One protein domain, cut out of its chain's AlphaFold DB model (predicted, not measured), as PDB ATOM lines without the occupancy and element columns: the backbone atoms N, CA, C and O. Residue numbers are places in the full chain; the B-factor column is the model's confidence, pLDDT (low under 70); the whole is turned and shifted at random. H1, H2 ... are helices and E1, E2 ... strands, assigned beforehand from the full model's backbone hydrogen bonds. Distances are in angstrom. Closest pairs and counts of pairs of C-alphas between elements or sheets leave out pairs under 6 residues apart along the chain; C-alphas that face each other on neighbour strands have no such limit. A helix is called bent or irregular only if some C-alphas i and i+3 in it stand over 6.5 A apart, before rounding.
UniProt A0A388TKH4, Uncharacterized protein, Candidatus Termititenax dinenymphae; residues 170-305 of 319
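What this domain is: This is residues 170 to 305 of the 319 residues of an uncharacterized protein of Candidatus Termititenax dinenymphae (UniProt A0A388TKH4). A rounded body of helices has H3 and H6 running opposite ways side by side near its middle, with H4 and H7 both packing on H6 and residues 211 to 215 of H4 meeting residues 271 to 279 of H7. The antiparallel helix pair H1 and H8 stands at one end of the longest axis, and the small strand hairpin E1 and E2 at the other. The 136 printed residues hold eight named helices and two named strands, in the order H1 H2 H3 H4 E1 E2 H5 H6 H7 H8; the two-stranded sheet is antiparallel and the class is mostly helix. The whole is compact, with a radius of gyration of the C-alphas of 14.4 A and spans of 38 by 31 by 29 A.

How they stand to each other: H1, residues 170 to 179, touches H8, residues 287 to 305, at a shallow tilt of 14 degrees, opposite ways; the closest C-alphas, of Ala 178 and Lys 294, are 4.7 A apart. H2, residues 181 to 186, and H3, residues 189 to 201, form a helical hairpin, closest at the C-alphas of Ile 184 and Gly 195, 5.8 A. H3 touches H6, residues 246 to 260, at a shallow tilt of 13 degrees, opposite ways, with the C-alphas of Ala 201 and Phe 250 closest at 7.1 A. H6 is the hub, touching four helices: H3, H4, residues 205 to 216, H5, residues 235 to 240, and H7, residues 265 to 283. H4 touches H7 at a steep tilt of 42 degrees, opposite ways, with the C-alphas of Ile 215 and Lys 275 closest at 6.0 A. E1, residues 224 to 226, and E2, residues 232 to 234, are a hairpin; N 225 and O 233 are 3.0 A apart, within hydrogen-bond range. H6 and H8 are apart. Every O i to N i+4 pair is within hydrogen-bond range in H1, H4, H5, H6 and H8; the counts are 5 of 9 in H3, 14 of 15 in H7 and 0 of 2 in H2, where 2 of 3 O i to N i+3 pairs are within range.

Where its parts are: H1 begins at C-alpha 170, (32.225, -138.770, 157.875). H3, 19.5 A long, is irregular: C-alphas 190 and 193 are 7.3 A apart. H6 measures 20.6 A and H7 25.8 A. H8, 26.3 A, ends at C-alpha 305, (37.996, -136.929, 162.700).

The domain as a whole: The C-alphas farthest apart, of Glu 222 and Asn 302, are 41.4 A apart. The printed part has no cut and no long link. Its mean pLDDT is 83.7; residues 187 to 195 and residue 228 are under 70.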
ATOM      1  N   GLU A 170      31.161-139.185 158.801       79.44
ATOM      2  CA  GLU A 170      32.225-138.770 157.875       79.44
ATOM      3  C   GLU A 170      33.458-139.686 157.984       79.44
ATOM      4  O   GLU A 170      33.993-140.117 156.963       79.44
ATOM      5  N   GLN A 171      33.858-140.063 159.202       83.88
ATOM      6  CA  GLN A 171      34.939-141.020 159.442       83.88
ATOM      7  C   GLN A 171      34.615-142.392 158.833       83.88
ATOM      8  O   GLN A 171      35.395-142.903 158.032       83.88
ATOM      9  N   ALA A 172      33.453-142.963 159.163       86.12
ATOM     10  CA  ALA A 172      33.026-144.262 158.644       86.12
ATOM     11  C   ALA A 172      32.897-144.243 157.115       86.12
ATOM     12  O   ALA A 172      33.251-145.206 156.437       86.12
ATOM     13  N   PHE A 173      32.422-143.130 156.552       83.06
ATOM     14  CA  PHE A 173      32.387-142.930 155.113       83.06
ATOM     15  C   PHE A 173      33.795-143.007 154.500       83.06
ATOM     16  O   PHE A 173      34.000-143.780 153.566       83.06
ATOM     17  N   LEU A 174      34.774-142.272 155.035       81.06
ATOM     18  CA  LEU A 174      36.152-142.308 154.528       81.06
ATOM     19  C   LEU A 174      36.796-143.688 154.674       81.06
ATOM     20  O   LEU A 174      37.484-144.127 153.756       81.06
ATOM     21  N   GLU A 175      36.550-144.389 155.779       87.06
ATOM     22  CA  GLU A 175      37.039-145.754 156.001       87.06
ATOM     23  C   GLU A 175      36.460-146.743 154.973       87.06
ATOM     24  O   GLU A 175      37.203-147.546 154.403       87.06
ATOM     25  N   ASN A 176      35.163-146.637 154.660       86.31
ATOM     26  CA  ASN A 176      34.518-147.452 153.625       86.31
ATOM     27  C   ASN A 176      35.096-147.169 152.231       86.31
ATOM     28  O   ASN A 176      35.429-148.094 151.489       86.31
ATOM     29  N   ILE A 177      35.285-145.893 151.885       84.56
ATOM     30  CA  ILE A 177      35.880-145.497 150.604       84.56
ATOM     31  C   ILE A 177      37.364-145.882 150.517       84.56
ATOM     32  O   ILE A 177      37.845-146.233 149.443       84.56
ATOM     33  N   ALA A 178      38.098-145.888 151.629       86.69
ATOM     34  CA  ALA A 178      39.475-146.375 151.666       86.69
ATOM     35  C   ALA A 178      39.569-147.889 151.394       86.69
ATOM     36  O   ALA A 178      40.586-148.361 150.874       86.69
ATOM     37  N   ALA A 179      38.527-148.657 151.733       86.88
ATOM     38  CA  ALA A 179      38.444-150.080 151.416       86.88
ATOM     39  C   ALA A 179      38.174-150.320 149.921       86.88
ATOM     40  O   ALA A 179      38.832-151.166 149.308       86.88
ATOM     41  N   ASP A 180      37.256-149.551 149.331       85.44
ATOM     42  CA  ASP A 180      36.950-149.590 147.900       85.44
ATOM     43  C   ASP A 180      36.608-148.189 147.351       85.44
ATOM     44  O   ASP A 180      35.455-147.745 147.426       85.44
ATOM     45  N   PRO A 181      37.587-147.493 146.736       82.88
ATOM     46  CA  PRO A 181      37.370-146.144 146.229       82.88
ATOM     47  C   PRO A 181      36.343-146.055 145.096       82.88
ATOM     48  O   PRO A 181      35.831-144.969 144.837       82.88
ATOM     49  N   LEU A 182      36.006-147.164 144.420       83.31
ATOM     50  CA  LEU A 182      34.988-147.162 143.364       83.31
ATOM     51  C   LEU A 182      33.563-147.047 143.918       83.31
ATOM     52  O   LEU A 182      32.649-146.675 143.174       83.31
ATOM     53  N   GLN A 183      33.360-147.290 145.217       81.06
ATOM     54  CA  GLN A 183      32.041-147.174 145.840       81.06
ATOM     55  C   GLN A 183      31.471-145.759 145.763       81.06
ATOM     56  O   GLN A 183      30.248-145.620 145.686       81.06
ATOM     57  N   ILE A 184      32.309-144.715 145.666       78.88
ATOM     58  CA  ILE A 184      31.825-143.336 145.488       78.88
ATOM     59  C   ILE A 184      30.878-143.216 144.286       78.88
ATOM     60  O   ILE A 184      29.895-142.489 144.360       78.88
ATOM     61  N   PHE A 185      31.104-143.979 143.209       77.12
ATOM     62  CA  PHE A 185      30.301-143.917 141.982       77.12
ATOM     63  C   PHE A 185      28.966-144.670 142.076       77.12
ATOM     64  O   PHE A 185      28.092-144.460 141.228       77.12
ATOM     65  N   THR A 186      28.811-145.522 143.095       70.25
ATOM     66  CA  THR A 186      27.585-146.290 143.384       70.25
ATOM     67  C   THR A 186      26.616-145.545 144.308       70.25
ATOM     68  O   THR A 186      25.439-145.896 144.377       70.25
ATOM     69  N   ALA A 187      27.078-144.487 144.982       59.00
ATOM     70  CA  ALA A 187      26.256-143.674 145.870       59.00
ATOM     71  C   ALA A 187      25.185-142.863 145.109       59.00
ATOM     72  O   ALA A 187      25.359-142.482 143.947       59.00
ATOM     73  N   LYS A 188      24.070-142.542 145.788       57.12
ATOM     74  CA  LYS A 188      23.062-141.589 145.282       57.12
ATOM     75  C   LYS A 188      23.733-140.246 144.948       57.12
ATOM     76  O   LYS A 188      24.612-139.790 145.678       57.12
ATOM     77  N   ALA A 189      23.284-139.593 143.871       48.66
ATOM     78  CA  ALA A 189      23.923-138.405 143.288       48.66
ATOM     79  C   ALA A 189      24.166-137.238 144.272       48.66
ATOM     80  O   ALA A 189      25.111-136.474 144.075       48.66
ATOM     81  N   SER A 190      23.366-137.112 145.338       47.00
ATOM     82  CA  SER A 190      23.510-136.067 146.364       47.00
ATOM     83  C   SER A 190      24.787-136.192 147.207       47.00
ATOM     84  O   SER A 190      25.322-135.174 147.629       47.00
ATOM     85  N   ASN A 191      25.332-137.402 147.384       57.22
ATOM     86  CA  ASN A 191      26.552-137.641 148.172       57.22
ATOM     87  C   ASN A 191      27.809-137.822 147.310       57.22
ATOM     88  O   ASN A 191      28.906-137.975 147.846       57.22
ATOM     89  N   PHE A 192      27.674-137.793 145.980       64.50
ATOM     90  CA  PHE A 192      28.782-138.072 145.068       64.50
ATOM     91  C   PHE A 192      29.911-137.045 145.193       64.50
ATOM     92  O   PHE A 192      31.064-137.425 145.335       64.50
ATOM     93  N   ALA A 193      29.593-135.748 145.202       63.78
ATOM     94  CA  ALA A 193      30.606-134.699 145.336       63.78
ATOM     95  C   ALA A 193      31.280-134.715 146.716       63.78
ATOM     96  O   ALA A 193      32.502-134.602 146.807       63.78
ATOM     97  N   ASN A 194      30.495-134.926 147.775       63.66
ATOM     98  CA  ASN A 194      31.007-135.017 149.144       63.66
ATOM     99  C   ASN A 194      31.949-136.215 149.319       63.66
ATOM    100  O   ASN A 194      32.864-136.150 150.130       63.66
ATOM    101  N   GLY A 195      31.766-137.276 148.528       68.62
ATOM    102  CA  GLY A 195      32.679-138.412 148.474       68.62
ATOM    103  C   GLY A 195      33.863-138.248 147.528       68.62
ATOM    104  O   GLY A 195      34.978-138.633 147.858       68.62
ATOM    105  N   LEU A 196      33.637-137.663 146.355       77.19
ATOM    106  CA  LEU A 196      34.613-137.589 145.277       77.19
ATOM    107  C   LEU A 196      35.821-136.724 145.637       77.19
ATOM    108  O   LEU A 196      36.961-137.126 145.426       77.19
ATOM    109  N   PHE A 197      35.587-135.524 146.160       78.75
ATOM    110  CA  PHE A 197      36.670-134.561 146.353       78.75
ATOM    111  C   PHE A 197      37.646-134.928 147.480       78.75
ATOM    112  O   PHE A 197      38.842-134.723 147.271       78.75
ATOM    113  N   PRO A 198      37.220-135.535 148.605       76.44
ATOM    114  CA  PRO A 198      38.154-136.146 149.551       76.44
ATOM    115  C   PRO A 198      39.046-137.210 148.908       76.44
ATOM    116  O   PRO A 198      40.241-137.257 149.182       76.44
ATOM    117  N   VAL A 199      38.494-138.024 148.004       81.50
ATOM    118  CA  VAL A 199      39.266-139.050 147.292       81.50
ATOM    119  C   VAL A 199      40.256-138.423 146.317       81.50
ATOM    120  O   VAL A 199      41.409-138.836 146.292       81.50
ATOM    121  N   ILE A 200      39.847-137.394 145.564       84.44
ATOM    122  CA  ILE A 200      40.760-136.630 144.696       84.44
ATOM    123  C   ILE A 200      41.896-136.012 145.520       84.44
ATOM    124  O   ILE A 200      43.051-136.099 145.117       84.44
ATOM    125  N   ALA A 201      41.582-135.418 146.674       83.25
ATOM    126  CA  ALA A 201      42.564-134.793 147.557       83.25
ATOM    127  C   ALA A 201      43.516-135.799 148.226       83.25
ATOM    128  O   ALA A 201      44.609-135.420 148.637       83.25
ATOM    129  N   ALA A 202      43.115-137.069 148.328       85.44
ATOM    130  CA  ALA A 202      43.937-138.145 148.868       85.44
ATOM    131  C   ALA A 202      44.825-138.830 147.809       85.44
ATOM    132  O   ALA A 202      45.617-139.710 148.155       85.44
ATOM    133  N   LEU A 203      44.724-138.448 146.530       86.50
ATOM    134  CA  LEU A 203      45.599-138.965 145.479       86.50
ATOM    135  C   LEU A 203      47.036-138.436 145.629       86.50
ATOM    136  O   LEU A 203      47.238-137.292 146.041       86.50
ATOM    137  N   PRO A 204      48.050-139.217 145.218       88.75
ATOM    138  CA  PRO A 204      49.403-138.700 145.025       88.75
ATOM    139  C   PRO A 204      49.411-137.522 144.041       88.75
ATOM    140  O   PRO A 204      48.640-137.524 143.079       88.75
ATOM    141  N   ALA A 205      50.309-136.550 144.237       89.06
ATOM    142  CA  ALA A 205      50.346-135.306 143.457       89.06
ATOM    143  C   ALA A 205      50.347-135.543 141.935       89.06
ATOM    144  O   ALA A 205      49.577-134.927 141.202       89.06
ATOM    145  N   GLU A 206      51.150-136.496 141.456       91.69
ATOM    146  CA  GLU A 206      51.220-136.849 140.032       91.69
ATOM    147  C   GLU A 206      49.900-137.420 139.501       91.69
ATOM    148  O   GLU A 206      49.430-137.052 138.420       91.69
ATOM    149  N   THR A 207      49.263-138.300 140.276       92.44
ATOM    150  CA  THR A 207      47.979-138.913 139.921       92.44
ATOM    151  C   THR A 207      46.851-137.884 139.947       92.44
ATOM    152  O   THR A 207      46.013-137.867 139.047       92.44
ATOM    153  N   MET A 208      46.861-136.990 140.936       91.56
ATOM    154  CA  MET A 208      45.929-135.872 141.057       91.56
ATOM    155  C   MET A 208      46.058-134.911 139.870       91.56
ATOM    156  O   MET A 208      45.052-134.584 139.242       91.56
ATOM    157  N   ASN A 209      47.283-134.515 139.508       93.38
ATOM    158  CA  ASN A 209      47.555-133.689 138.330       93.38
ATOM    159  C   ASN A 209      47.029-134.351 137.051       93.38
ATOM    160  O   ASN A 209      46.300-133.729 136.282       93.38
ATOM    161  N   THR A 210      47.324-135.640 136.863       94.38
ATOM    162  CA  THR A 210      46.877-136.395 135.684       94.38
ATOM    163  C   THR A 210      45.350-136.455 135.599       94.38
ATOM    164  O   THR A 210      44.788-136.241 134.525       94.38
ATOM    165  N   LEU A 211      44.660-136.684 136.722       93.94
ATOM    166  CA  LEU A 211      43.198-136.661 136.776       93.94
ATOM    167  C   LEU A 211      42.635-135.280 136.418       93.94
ATOM    168  O   LEU A 211      41.709-135.184 135.614       93.94
ATOM    169  N   LEU A 212      43.182-134.214 137.006       93.81
ATOM    170  CA  LEU A 212      42.734-132.843 136.760       93.81
ATOM    171  C   LEU A 212      42.928-132.447 135.293       93.81
ATOM    172  O   LEU A 212      42.009-131.891 134.692       93.81
ATOM    173  N   MET A 213      44.069-132.801 134.694       95.31
ATOM    174  CA  MET A 213      44.320-132.607 133.265       95.31
ATOM    175  C   MET A 213      43.346-133.421 132.409       95.31
ATOM    176  O   MET A 213      42.795-132.898 131.438       95.31
ATOM    177  N   HIS A 214      43.098-134.682 132.779       95.06
ATOM    178  CA  HIS A 214      42.165-135.551 132.071       95.06
ATOM    179  C   HIS A 214      40.759-134.947 132.060       95.06
ATOM    180  O   HIS A 214      40.208-134.736 130.985       95.06
ATOM    181  N   ILE A 215      40.215-134.570 133.221       93.44
ATOM    182  CA  ILE A 215      38.910-133.901 133.328       93.44
ATOM    183  C   ILE A 215      38.909-132.573 132.560       93.44
ATOM    184  O   ILE A 215      38.003-132.324 131.765       93.44
ATOM    185  N   GLY A 216      39.935-131.739 132.766       93.25
ATOM    186  CA  GLY A 216      40.062-130.423 132.142       93.25
ATOM    187  C   GLY A 216      39.996-130.482 130.620       93.25
ATOM    188  O   GLY A 216      39.366-129.629 130.002       93.25
ATOM    189  N   SER A 217      40.562-131.529 130.010       94.12
ATOM    190  CA  SER A 217      40.577-131.703 128.553       94.12
ATOM    191  C   SER A 217      39.187-131.821 127.909       94.12
ATOM    192  O   SER A 217      39.056-131.506 126.724       94.12
ATOM    193  N   TYR A 218      38.166-132.204 128.686       94.12
ATOM    194  CA  TYR A 218      36.774-132.342 128.245       94.12
ATOM    195  C   TYR A 218      35.880-131.158 128.634       94.12
ATOM    196  O   TYR A 218      34.712-131.138 128.249       94.12
ATOM    197  N   LEU A 219      36.383-130.179 129.392       92.38
ATOM    198  CA  LEU A 219      35.589-129.002 129.744       92.38
ATOM    199  C   LEU A 219      35.359-128.086 128.524       92.38
ATOM    200  O   LEU A 219      36.203-128.040 127.622       92.38
ATOM    201  N   PRO A 220      34.247-127.322 128.491       89.81
ATOM    202  CA  PRO A 220      33.989-126.354 127.428       89.81
ATOM    203  C   PRO A 220      35.137-125.345 127.280       89.81
ATOM    204  O   PRO A 220      35.648-124.826 128.271       89.81
ATOM    205  N   ALA A 221      35.534-125.056 126.037       86.62
ATOM    206  CA  ALA A 221      36.669-124.177 125.748       86.62
ATOM    207  C   ALA A 221      36.441-122.724 126.196       86.62
ATOM    208  O   ALA A 221      37.393-122.064 126.578       86.62
ATOM    209  N   GLU A 222      35.192-122.261 126.201       86.50
ATOM    210  CA  GLU A 222      34.789-120.893 126.565       86.50
ATOM    211  C   GLU A 222      34.533-120.729 128.081       86.50
ATOM    212  O   GLU A 222      34.022-119.705 128.530       86.50
ATOM    213  N   LEU A 223      34.787-121.767 128.892       87.44
ATOM    214  CA  LEU A 223      34.432-121.757 130.311       87.44
ATOM    215  C   LEU A 223      35.402-120.881 131.111       87.44
ATOM    216  O   LEU A 223      36.478-121.331 131.509       87.44
ATOM    217  N   GLU A 224      34.993-119.645 131.381       88.81
ATOM    218  CA  GLU A 224      35.690-118.736 132.289       88.81
ATOM    219  C   GLU A 224      35.145-118.822 133.713       88.81
ATOM    220  O   GLU A 224      33.936-118.854 133.947       88.81
ATOM    221  N   GLU A 225      36.051-118.818 134.684       86.81
ATOM    222  CA  GLU A 225      35.708-118.749 136.096       86.81
ATOM    223  C   GLU A 225      36.732-117.945 136.885       86.81
ATOM    224  O   GLU A 225      37.904-117.853 136.528       86.81
ATOM    225  N   GLN A 226      36.295-117.413 138.022       82.12
ATOM    226  CA  GLN A 226      37.211-116.799 138.978       82.12
ATOM    227  C   GLN A 226      37.854-117.850 139.886       82.12
ATOM    228  O   GLN A 226      37.140-118.636 140.530       82.12
ATOM    229  N   THR A 227      39.183-117.809 139.987       74.06
ATOM    230  CA  THR A 227      39.944-118.515 141.027       74.06
ATOM    231  C   THR A 227      39.628-117.943 142.411       74.06
ATOM    232  O   THR A 227      38.959-116.916 142.556       74.06
ATOM    233  N   GLU A 228      40.129-118.589 143.460       62.53
ATOM    234  CA  GLU A 228      39.999-118.089 144.837       62.53
ATOM    235  C   GLU A 228      40.652-116.711 145.036       62.53
ATOM    236  O   GLU A 228      40.191-115.914 145.852       62.53
ATOM    237  N   GLU A 229      41.667-116.400 144.229       70.81
ATOM    238  CA  GLU A 229      42.372-115.113 144.197       70.81
ATOM    239  C   GLU A 229      41.646-114.063 143.339       70.81
ATOM    240  O   GLU A 229      42.148-112.960 143.138       70.81
ATOM    241  N   ARG A 230      40.434-114.380 142.856       74.88
ATOM    242  CA  ARG A 230      39.596-113.532 141.989       74.88
ATOM    243  C   ARG A 230      40.210-113.238 140.620       74.88
ATOM    244  O   ARG A 230      39.775-112.311 139.940       74.88
ATOM    245  N   LEU A 231      41.175-114.048 140.198       80.50
ATOM    246  CA  LEU A 231      41.711-113.997 138.844       80.50
ATOM    247  C   LEU A 231      40.739-114.719 137.912       80.50
ATOM    248  O   LEU A 231      40.337-115.845 138.205       80.50
ATOM    249  N   SER A 232      40.349-114.074 136.810       87.88
ATOM    250  CA  SER A 232      39.584-114.754 135.761       87.88
ATOM    251  C   SER A 232      40.512-115.709 135.025       87.88
ATOM    252  O   SER A 232      41.575-115.300 134.554       87.88
ATOM    253  N   VAL A 233      40.131-116.980 134.955       89.75
ATOM    254  CA  VAL A 233      40.885-118.009 134.247       89.75
ATOM    255  C   VAL A 233      39.972-118.794 133.328       89.75
ATOM    256  O   VAL A 233      38.815-119.076 133.645       89.75
ATOM    257  N   ASN A 234      40.536-119.227 132.205       94.12
ATOM    258  CA  ASN A 234      39.936-120.275 131.404       94.12
ATOM    259  C   ASN A 234      40.063-121.611 132.154       94.12
ATOM    260  O   ASN A 234      41.175-122.107 132.363       94.12
ATOM    261  N   ALA A 235      38.938-122.188 132.575       90.94
ATOM    262  CA  ALA A 235      38.899-123.371 133.426       90.94
ATOM    263  C   ALA A 235      39.580-124.585 132.783       90.94
ATOM    264  O   ALA A 235      40.305-125.315 133.464       90.94
ATOM    265  N   ARG A 236      39.389-124.783 131.471       93.69
ATOM    266  CA  ARG A 236      40.045-125.853 130.715       93.69
ATOM    267  C   ARG A 236      41.560-125.685 130.769       93.69
ATOM    268  O   ARG A 236      42.235-126.563 131.297       93.69
ATOM    269  N   THR A 237      42.078-124.545 130.308       93.38
ATOM    270  CA  THR A 237      43.524-124.263 130.278       93.38
ATOM    271  C   THR A 237      44.157-124.358 131.663       93.38
ATOM    272  O   THR A 237      45.238-124.934 131.827       93.38
ATOM    273  N   TYR A 238      43.474-123.833 132.682       93.88
ATOM    274  CA  TYR A 238      43.965-123.850 134.053       93.88
ATOM    275  C   TYR A 238      44.079-125.277 134.605       93.88
ATOM    276  O   TYR A 238      45.120-125.637 135.161       93.88
ATOM    277  N   LEU A 239      43.070-126.131 134.392       94.06
ATOM    278  CA  LEU A 239      43.116-127.532 134.827       94.06
ATOM    279  C   LEU A 239      44.097-128.387 134.013       94.06
ATOM    280  O   LEU A 239      44.680-129.315 134.567       94.06
ATOM    281  N   THR A 240      44.322-128.073 132.733       95.00
ATOM    282  CA  THR A 240      45.249-128.826 131.870       95.00
ATOM    283  C   THR A 240      46.713-128.415 132.009       95.00
ATOM    284  O   THR A 240      47.591-129.129 131.538       95.00
ATOM    285  N   THR A 241      47.009-127.275 132.635       94.81
ATOM    286  CA  THR A 241      48.397-126.885 132.926       94.81
ATOM    287  C   THR A 241      48.996-127.849 133.956       94.81
ATOM    288  O   THR A 241      48.462-127.981 135.054       94.81
ATOM    289  N   SER A 242      50.101-128.522 133.636       94.38
ATOM    290  CA  SER A 242      50.722-129.489 134.552       94.38
ATOM    291  C   SER A 242      51.358-128.804 135.769       94.38
ATOM    292  O   SER A 242      51.981-127.753 135.637       94.38
ATOM    293  N   THR A 243      51.226-129.408 136.951       92.81
ATOM    294  CA  THR A 243      51.954-129.022 138.167       92.81
ATOM    295  C   THR A 243      52.096-130.217 139.113       92.81
ATOM    296  O   THR A 243      51.268-131.124 139.110       92.81
ATOM    297  N   GLN A 244      53.142-130.220 139.938       89.50
ATOM    298  CA  GLN A 244      53.292-131.146 141.069       89.50
ATOM    299  C   GLN A 244      53.185-130.426 142.423       89.50
ATOM    300  O   GLN A 244      53.261-131.066 143.471       89.50
ATOM    301  N   ASP A 245      52.992-129.104 142.411       85.06
ATOM    302  CA  ASP A 245      52.819-128.309 143.621       85.06
ATOM    303  C   ASP A 245      51.451-128.601 144.255       85.06
ATOM    304  O   ASP A 245      50.405-128.276 143.691       85.06
ATOM    305  N   LEU A 246      51.454-129.242 145.428       79.88
ATOM    306  CA  LEU A 246      50.235-129.652 146.136       79.88
ATOM    307  C   LEU A 246      49.286-128.477 146.449       79.88
ATOM    308  O   LEU A 246      48.092-128.614 146.176       79.88
ATOM    309  N   PRO A 247      49.752-127.327 146.979       82.19
ATOM    310  CA  PRO A 247      48.929-126.128 147.118       82.19
ATOM    311  C   PRO A 247      48.191-125.738 145.833       82.19
ATOM    312  O   PRO A 247      46.974-125.531 145.870       82.19
ATOM    313  N   GLU A 248      48.888-125.684 144.697       83.81
ATOM    314  CA  GLU A 248      48.280-125.382 143.400       83.81
ATOM    315  C   GLU A 248      47.289-126.469 142.950       83.81
ATOM    316  O   GLU A 248      46.186-126.157 142.492       83.81
ATOM    317  N   LEU A 249      47.611-127.752 143.144       83.19
ATOM    318  CA  LEU A 249      46.685-128.855 142.863       83.19
ATOM    319  C   LEU A 249      45.399-128.744 143.694       83.19
ATOM    320  O   LEU A 249      44.300-128.923 143.163       83.19
ATOM    321  N   PHE A 250      45.494-128.365 144.971       81.62
ATOM    322  CA  PHE A 250      44.315-128.119 145.800       81.62
ATOM    323  C   PHE A 250      43.498-126.914 145.329       81.62
ATOM    324  O   PHE A 250      42.270-126.951 145.433       81.62
ATOM    325  N   LYS A 251      44.123-125.852 144.802       80.62
ATOM    326  CA  LYS A 251      43.386-124.737 144.174       80.62
ATOM    327  C   LYS A 251      42.617-125.217 142.940       80.62
ATOM    328  O   LYS A 251      41.432-124.911 142.797       80.62
ATOM    329  N   LYS A 252      43.237-126.049 142.100       87.06
ATOM    330  CA  LYS A 252      42.592-126.660 140.925       87.06
ATOM    331  C   LYS A 252      41.418-127.562 141.295       87.06
ATOM    332  O   LYS A 252      40.341-127.425 140.715       87.06
ATOM    333  N   SER A 253      41.567-128.430 142.294       85.38
ATOM    334  CA  SER A 253      40.454-129.257 142.778       85.38
ATOM    335  C   SER A 253      39.317-128.429 143.373       85.38
ATOM    336  O   SER A 253      38.153-128.769 143.170       85.38
ATOM    337  N   ARG A 254      39.616-127.315 144.049       81.50
ATOM    338  CA  ARG A 254      38.590-126.391 144.559       81.50
ATOM    339  C   ARG A 254      37.869-125.643 143.437       81.50
ATOM    340  O   ARG A 254      36.645-125.519 143.496       81.50
ATOM    341  N   LEU A 255      38.571-125.237 142.376       84.50
ATOM    342  CA  LEU A 255      37.925-124.724 141.164       84.50
ATOM    343  C   LEU A 255      37.000-125.781 140.546       84.50
ATOM    344  O   LEU A 255      35.856-125.476 140.217       84.50
ATOM    345  N   LEU A 256      37.457-127.031 140.434       84.81
ATOM    346  CA  LEU A 256      36.643-128.117 139.894       84.81
ATOM    347  C   LEU A 256      35.383-128.372 140.739       84.81
ATOM    348  O   LEU A 256      34.301-128.557 140.187       84.81
ATOM    349  N   LEU A 257      35.495-128.314 142.068       83.44
ATOM    350  CA  LEU A 257      34.356-128.379 142.991       83.44
ATOM    351  C   LEU A 257      33.376-127.222 142.763       83.44
ATOM    352  O   LEU A 257      32.163-127.426 142.711       83.44
ATOM    353  N   LYS A 258      33.893-125.997 142.604       80.69
ATOM    354  CA  LYS A 258      33.084-124.807 142.309       80.69
ATOM    355  C   LYS A 258      32.311-124.977 141.002       80.69
ATOM    356  O   LYS A 258      31.112-124.708 140.982       80.69
ATOM    357  N   LEU A 259      32.979-125.458 139.957       83.19
ATOM    358  CA  LEU A 259      32.399-125.751 138.647       83.19
ATOM    359  C   LEU A 259      31.327-126.843 138.719       83.19
ATOM    360  O   LEU A 259      30.242-126.677 138.164       83.19
ATOM    361  N   TYR A 260      31.600-127.920 139.459       80.38
ATOM    362  CA  TYR A 260      30.677-129.038 139.659       80.38
ATOM    363  C   TYR A 260      29.332-128.590 140.249       80.38
ATOM    364  O   TYR A 260      28.281-129.114 139.891       80.38
ATOM    365  N   PHE A 261      29.346-127.586 141.126       76.75
ATOM    366  CA  PHE A 261      28.136-127.000 141.703       76.75
ATOM    367  C   PHE A 261      27.781-125.614 141.136       76.75
ATOM    368  O   PHE A 261      27.094-124.832 141.802       76.75
ATOM    369  N   GLY A 262      28.309-125.275 139.961       75.56
ATOM    370  CA  GLY A 262      28.142-123.973 139.322       75.56
ATOM    371  C   GLY A 262      26.893-123.881 138.445       75.56
ATOM    372  O   GLY A 262      26.036-124.761 138.433       75.56
ATOM    373  N   LYS A 263      26.806-122.800 137.659       74.44
ATOM    374  CA  LYS A 263      25.677-122.545 136.745       74.44
ATOM    375  C   LYS A 263      25.536-123.615 135.656       74.44
ATOM    376  O   LYS A 263      24.424-123.930 135.259       74.44
ATOM    377  N   GLN A 264      26.650-124.195 135.209       78.75
ATOM    378  CA  GLN A 264      26.689-125.260 134.197       78.75
ATOM    379  C   GLN A 264      26.764-126.664 134.828       78.75
ATOM    380  O   GLN A 264      27.348-127.583 134.249       78.75
ATOM    381  N   LYS A 265      26.194-126.832 136.033       77.00
ATOM    382  CA  LYS A 265      26.265-128.065 136.833       77.00
ATOM    383  C   LYS A 265      25.928-129.321 136.036       77.00
ATOM    384  O   LYS A 265      26.613-130.315 136.215       77.00
ATOM    385  N   GLU A 266      24.903-129.313 135.185       81.00
ATOM    386  CA  GLU A 266      24.464-130.530 134.485       81.00
ATOM    387  C   GLU A 266      25.582-131.125 133.622       81.00
ATOM    388  O   GLU A 266      26.043-132.231 133.898       81.00
ATOM    389  N   ILE A 267      26.099-130.354 132.664       84.38
ATOM    390  CA  ILE A 267      27.153-130.801 131.742       84.38
ATOM    391  C   ILE A 267      28.449-131.105 132.502       84.38
ATOM    392  O   ILE A 267      29.064-132.152 132.301       84.38
ATOM    393  N   ILE A 268      28.853-130.218 133.416       84.75
ATOM    394  CA  ILE A 268      30.103-130.383 134.167       84.75
ATOM    395  C   ILE A 268      30.029-131.604 135.088       84.75
ATOM    396  O   ILE A 268      30.994-132.358 135.175       84.75
ATOM    397  N   SER A 269      28.897-131.844 135.753       82.12
ATOM    398  CA  SER A 269      28.744-132.995 136.648       82.12
ATOM    399  C   SER A 269      28.826-134.326 135.906       82.12
ATOM    400  O   SER A 269      29.440-135.258 136.426       82.12
ATOM    401  N   ILE A 270      28.282-134.398 134.684       85.19
ATOM    402  CA  ILE A 270      28.388-135.575 133.813       85.19
ATOM    403  C   ILE A 270      29.853-135.813 133.448       85.19
ATOM    404  O   ILE A 270      30.376-136.890 133.731       85.19
ATOM    405  N   ILE A 271      30.541-134.790 132.923       87.94
ATOM    406  CA  ILE A 271      31.960-134.885 132.544       87.94
ATOM    407  C   ILE A 271      32.802-135.342 133.735       87.94
ATOM    408  O   ILE A 271      33.550-136.314 133.636       87.94
ATOM    409  N   VAL A 272      32.669-134.667 134.880       86.94
ATOM    410  CA  VAL A 272      33.442-134.987 136.082       86.94
ATOM    411  C   VAL A 272      33.159-136.411 136.535       86.94
ATOM    412  O   VAL A 272      34.102-137.150 136.803       86.94
ATOM    413  N   ARG A 273      31.894-136.833 136.596       85.44
ATOM    414  CA  ARG A 273      31.537-138.180 137.048       85.44
ATOM    415  C   ARG A 273      32.095-139.253 136.120       85.44
ATOM    416  O   ARG A 273      32.783-140.152 136.599       85.44
ATOM    417  N   GLU A 274      31.821-139.156 134.823       89.50
ATOM    418  CA  GLU A 274      32.219-140.167 133.841       89.50
ATOM    419  C   GLU A 274      33.738-140.266 133.719       89.50
ATOM    420  O   GLU A 274      34.296-141.362 133.785       89.50
ATOM    421  N   LYS A 275      34.426-139.123 133.609       91.88
ATOM    422  CA  LYS A 275      35.881-139.094 133.420       91.88
ATOM    423  C   LYS A 275      36.644-139.469 134.671       91.88
ATOM    424  O   LYS A 275      37.644-140.173 134.580       91.88
ATOM    425  N   THR A 276      36.136-139.106 135.845       89.38
ATOM    426  CA  THR A 276      36.713-139.613 137.089       89.38
ATOM    427  C   THR A 276      36.504-141.124 137.202       89.38
ATOM    428  O   THR A 276      37.439-141.836 137.550       89.38
ATOM    429  N   GLN A 277      35.323-141.650 136.864       89.19
ATOM    430  CA  GLN A 277      35.068-143.090 136.937       89.19
ATOM    431  C   GLN A 277      35.965-143.888 135.983       89.19
ATOM    432  O   GLN A 277      36.544-144.900 136.383       89.19
ATOM    433  N   GLU A 278      36.093-143.429 134.736       89.19
ATOM    434  CA  GLU A 278      36.983-144.017 133.731       89.19
ATOM    435  C   GLU A 278      38.435-144.027 134.225       89.19
ATOM    436  O   GLU A 278      39.098-145.066 134.195       89.19
ATOM    437  N   PHE A 279      38.903-142.891 134.744       90.56
ATOM    438  CA  PHE A 279      40.256-142.747 135.264       90.56
ATOM    439  C   PHE A 279      40.515-143.673 136.458       90.56
ATOM    440  O   PHE A 279      41.504-144.405 136.463       90.56
ATOM    441  N   PHE A 280      39.606-143.701 137.439       89.00
ATOM    442  CA  PHE A 280      39.742-144.513 138.651       89.00
ATOM    443  C   PHE A 280      39.790-146.006 138.358       89.00
ATOM    444  O   PHE A 280      40.585-146.713 138.974       89.00
ATOM    445  N   ARG A 281      39.005-146.491 137.389       88.62
ATOM    446  CA  ARG A 281      39.080-147.898 136.970       88.62
ATOM    447  C   ARG A 281      40.481-148.283 136.496       88.62
ATOM    448  O   ARG A 281      40.922-149.369 136.828       88.62
ATOM    449  N   ARG A 282      41.184-147.386 135.796       88.62
ATOM    450  CA  ARG A 282      42.549-147.632 135.305       88.62
ATOM    451  C   ARG A 282      43.601-147.468 136.400       88.62
ATOM    452  O   ARG A 282      44.465-148.319 136.562       88.62
ATOM    453  N   ILE A 283      43.550-146.385 137.178       87.50
ATOM    454  CA  ILE A 283      44.620-146.098 138.150       87.50
ATOM    455  C   ILE A 283      44.600-147.013 139.375       87.50
ATOM    456  O   ILE A 283      45.645-147.233 139.980       87.50
ATOM    457  N   LEU A 284      43.442-147.569 139.738       84.62
ATOM    458  CA  LEU A 284      43.333-148.494 140.867       84.62
ATOM    459  C   LEU A 284      43.854-149.903 140.546       84.62
ATOM    460  O   LEU A 284      44.007-150.702 141.471       84.62
ATOM    461  N   GLU A 285      44.170-150.201 139.279       86.62
ATOM    462  CA  GLU A 285      44.945-151.391 138.893       86.62
ATOM    463  C   GLU A 285      46.397-151.290 139.390       86.62
ATOM    464  O   GLU A 285      47.036-152.301 139.680       86.62
ATOM    465  N   ASN A 286      46.914-150.067 139.566       89.31
ATOM    466  CA  ASN A 286      48.224-149.834 140.156       89.31
ATOM    467  C   ASN A 286      48.158-149.988 141.686       89.31
ATOM    468  O   ASN A 286      47.611-149.148 142.408       89.31
ATOM    469  N   THR A 287      48.774-151.056 142.197       88.12
ATOM    470  CA  THR A 287      48.777-151.396 143.627       88.12
ATOM    471  C   THR A 287      49.453-150.341 144.504       88.12
ATOM    472  O   THR A 287      49.014-150.140 145.637       88.12
ATOM    473  N   ALA A 288      50.468-149.633 143.997       90.69
ATOM    474  CA  ALA A 288      51.154-148.577 144.740       90.69
ATOM    475  C   ALA A 288      50.253-147.348 144.925       90.69
ATOM    476  O   ALA A 288      50.101-146.866 146.048       90.69
ATOM    477  N   VAL A 289      49.588-146.902 143.852       88.56
ATOM    478  CA  VAL A 289      48.621-145.789 143.897       88.56
ATOM    479  C   VAL A 289      47.447-146.144 144.805       88.56
ATOM    480  O   VAL A 289      47.072-145.352 145.668       88.56
ATOM    481  N   LYS A 290      46.904-147.360 144.670       88.81
ATOM    482  CA  LYS A 290      45.813-147.851 145.519       88.81
ATOM    483  C   LYS A 290      46.197-147.850 147.001       88.81
ATOM    484  O   LYS A 290      45.395-147.435 147.836       88.81
ATOM    485  N   LYS A 291      47.413-148.299 147.331       90.12
ATOM    486  CA  LYS A 291      47.917-148.302 148.709       90.12
ATOM    487  C   LYS A 291      48.070-146.880 149.254       90.12
ATOM    488  O   LYS A 291      47.541-146.602 150.320       90.12
ATOM    489  N   GLN A 292      48.718-145.978 148.514       89.19
ATOM    490  CA  GLN A 292      48.892-144.586 148.950       89.19
ATOM    491  C   GLN A 292      47.557-143.865 149.146       89.19
ATOM    492  O   GLN A 292      47.374-143.190 150.155       89.19
ATOM    493  N   LEU A 293      46.603-144.047 148.228       88.75
ATOM    494  CA  LEU A 293      45.261-143.485 148.368       88.75
ATOM    495  C   LEU A 293      44.580-143.984 149.651       88.75
ATOM    496  O   LEU A 293      44.033-143.187 150.410       88.75
ATOM    497  N   LYS A 294      44.641-145.295 149.911       90.75
ATOM    498  CA  LYS A 294      44.099-145.894 151.136       90.75
ATOM    499  C   LYS A 294      44.762-145.314 152.387       90.75
ATOM    500  O   LYS A 294      44.054-144.910 153.305       90.75
ATOM    501  N   ASP A 295      46.091-145.256 152.414       89.56
ATOM    502  CA  ASP A 295      46.852-144.754 153.559       89.56
ATOM    503  C   ASP A 295      46.517-143.273 153.832       89.56
ATOM    504  O   ASP A 295      46.255-142.909 154.977       89.56
ATOM    505  N   ASN A 296      46.401-142.437 152.792       83.94
ATOM    506  CA  ASN A 296      46.022-141.023 152.907       83.94
ATOM    507  C   ASN A 296      44.579-140.821 153.402       83.94
ATOM    508  O   ASN A 296      44.318-139.949 154.238       83.94
ATOM    509  N   LEU A 297      43.631-141.629 152.913       85.00
ATOM    510  CA  LEU A 297      42.238-141.586 153.367       85.00
ATOM    511  C   LEU A 297      42.120-142.008 154.836       85.00
ATOM    512  O   LEU A 297      41.444-141.332 155.608       85.00
ATOM    513  N   LEU A 298      42.814-143.077 155.241       87.38
ATOM    514  CA  LEU A 298      42.830-143.542 156.630       87.38
ATOM    515  C   LEU A 298      43.553-142.566 157.562       87.38
ATOM    516  O   LEU A 298      43.089-142.348 158.679       87.38
ATOM    517  N   ALA A 299      44.653-141.954 157.121       80.81
ATOM    518  CA  ALA A 299      45.314-140.892 157.875       80.81
ATOM    519  C   ALA A 299      44.353-139.716 158.093       80.81
ATOM    520  O   ALA A 299      44.181-139.256 159.214       80.81
ATOM    521  N   THR A 300      43.622-139.301 157.056       77.38
ATOM    522  CA  THR A 300      42.611-138.242 157.178       77.38
ATOM    523  C   THR A 300      41.485-138.644 158.140       77.38
ATOM    524  O   THR A 300      41.141-137.867 159.033       77.38
ATOM    525  N   ALA A 301      40.944-139.862 158.010       78.88
ATOM    526  CA  ALA A 301      39.915-140.414 158.896       78.88
ATOM    527  C   ALA A 301      40.353-140.376 160.376       78.88
ATOM    528  O   ALA A 301      39.637-139.872 161.244       78.88
ATOM    529  N   ASN A 302      41.569-140.843 160.656       77.75
ATOM    530  CA  ASN A 302      42.098-140.934 162.013       77.75
ATOM    531  C   ASN A 302      42.524-139.570 162.573       77.75
ATOM    532  O   ASN A 302      42.097-139.189 163.664       77.75
ATOM    533  N   ASP A 303      43.322-138.809 161.830       70.19
ATOM    534  CA  ASP A 303      43.981-137.613 162.353       70.19
ATOM    535  C   ASP A 303      43.033-136.412 162.410       70.19
ATOM    536  O   ASP A 303      43.112-135.600 163.335       70.19
ATOM    537  N   GLN A 304      42.101-136.297 161.455       71.06
ATOM    538  CA  GLN A 304      41.170-135.168 161.412       71.06
ATOM    539  C   GLN A 304      39.870-135.437 162.166       71.06
ATOM    540  O   GLN A 304      39.383-134.531 162.843       71.06
ATOM    541  N   PHE A 305      39.306-136.649 162.096       78.38
ATOM    542  CA  PHE A 305      37.996-136.929 162.700       78.38
ATOM    543  C   PHE A 305      38.113-137.559 164.086       78.38
ATOM    544  O   PHE A 305      37.512-137.036 165.027       78.38
TER     545      PHE A 305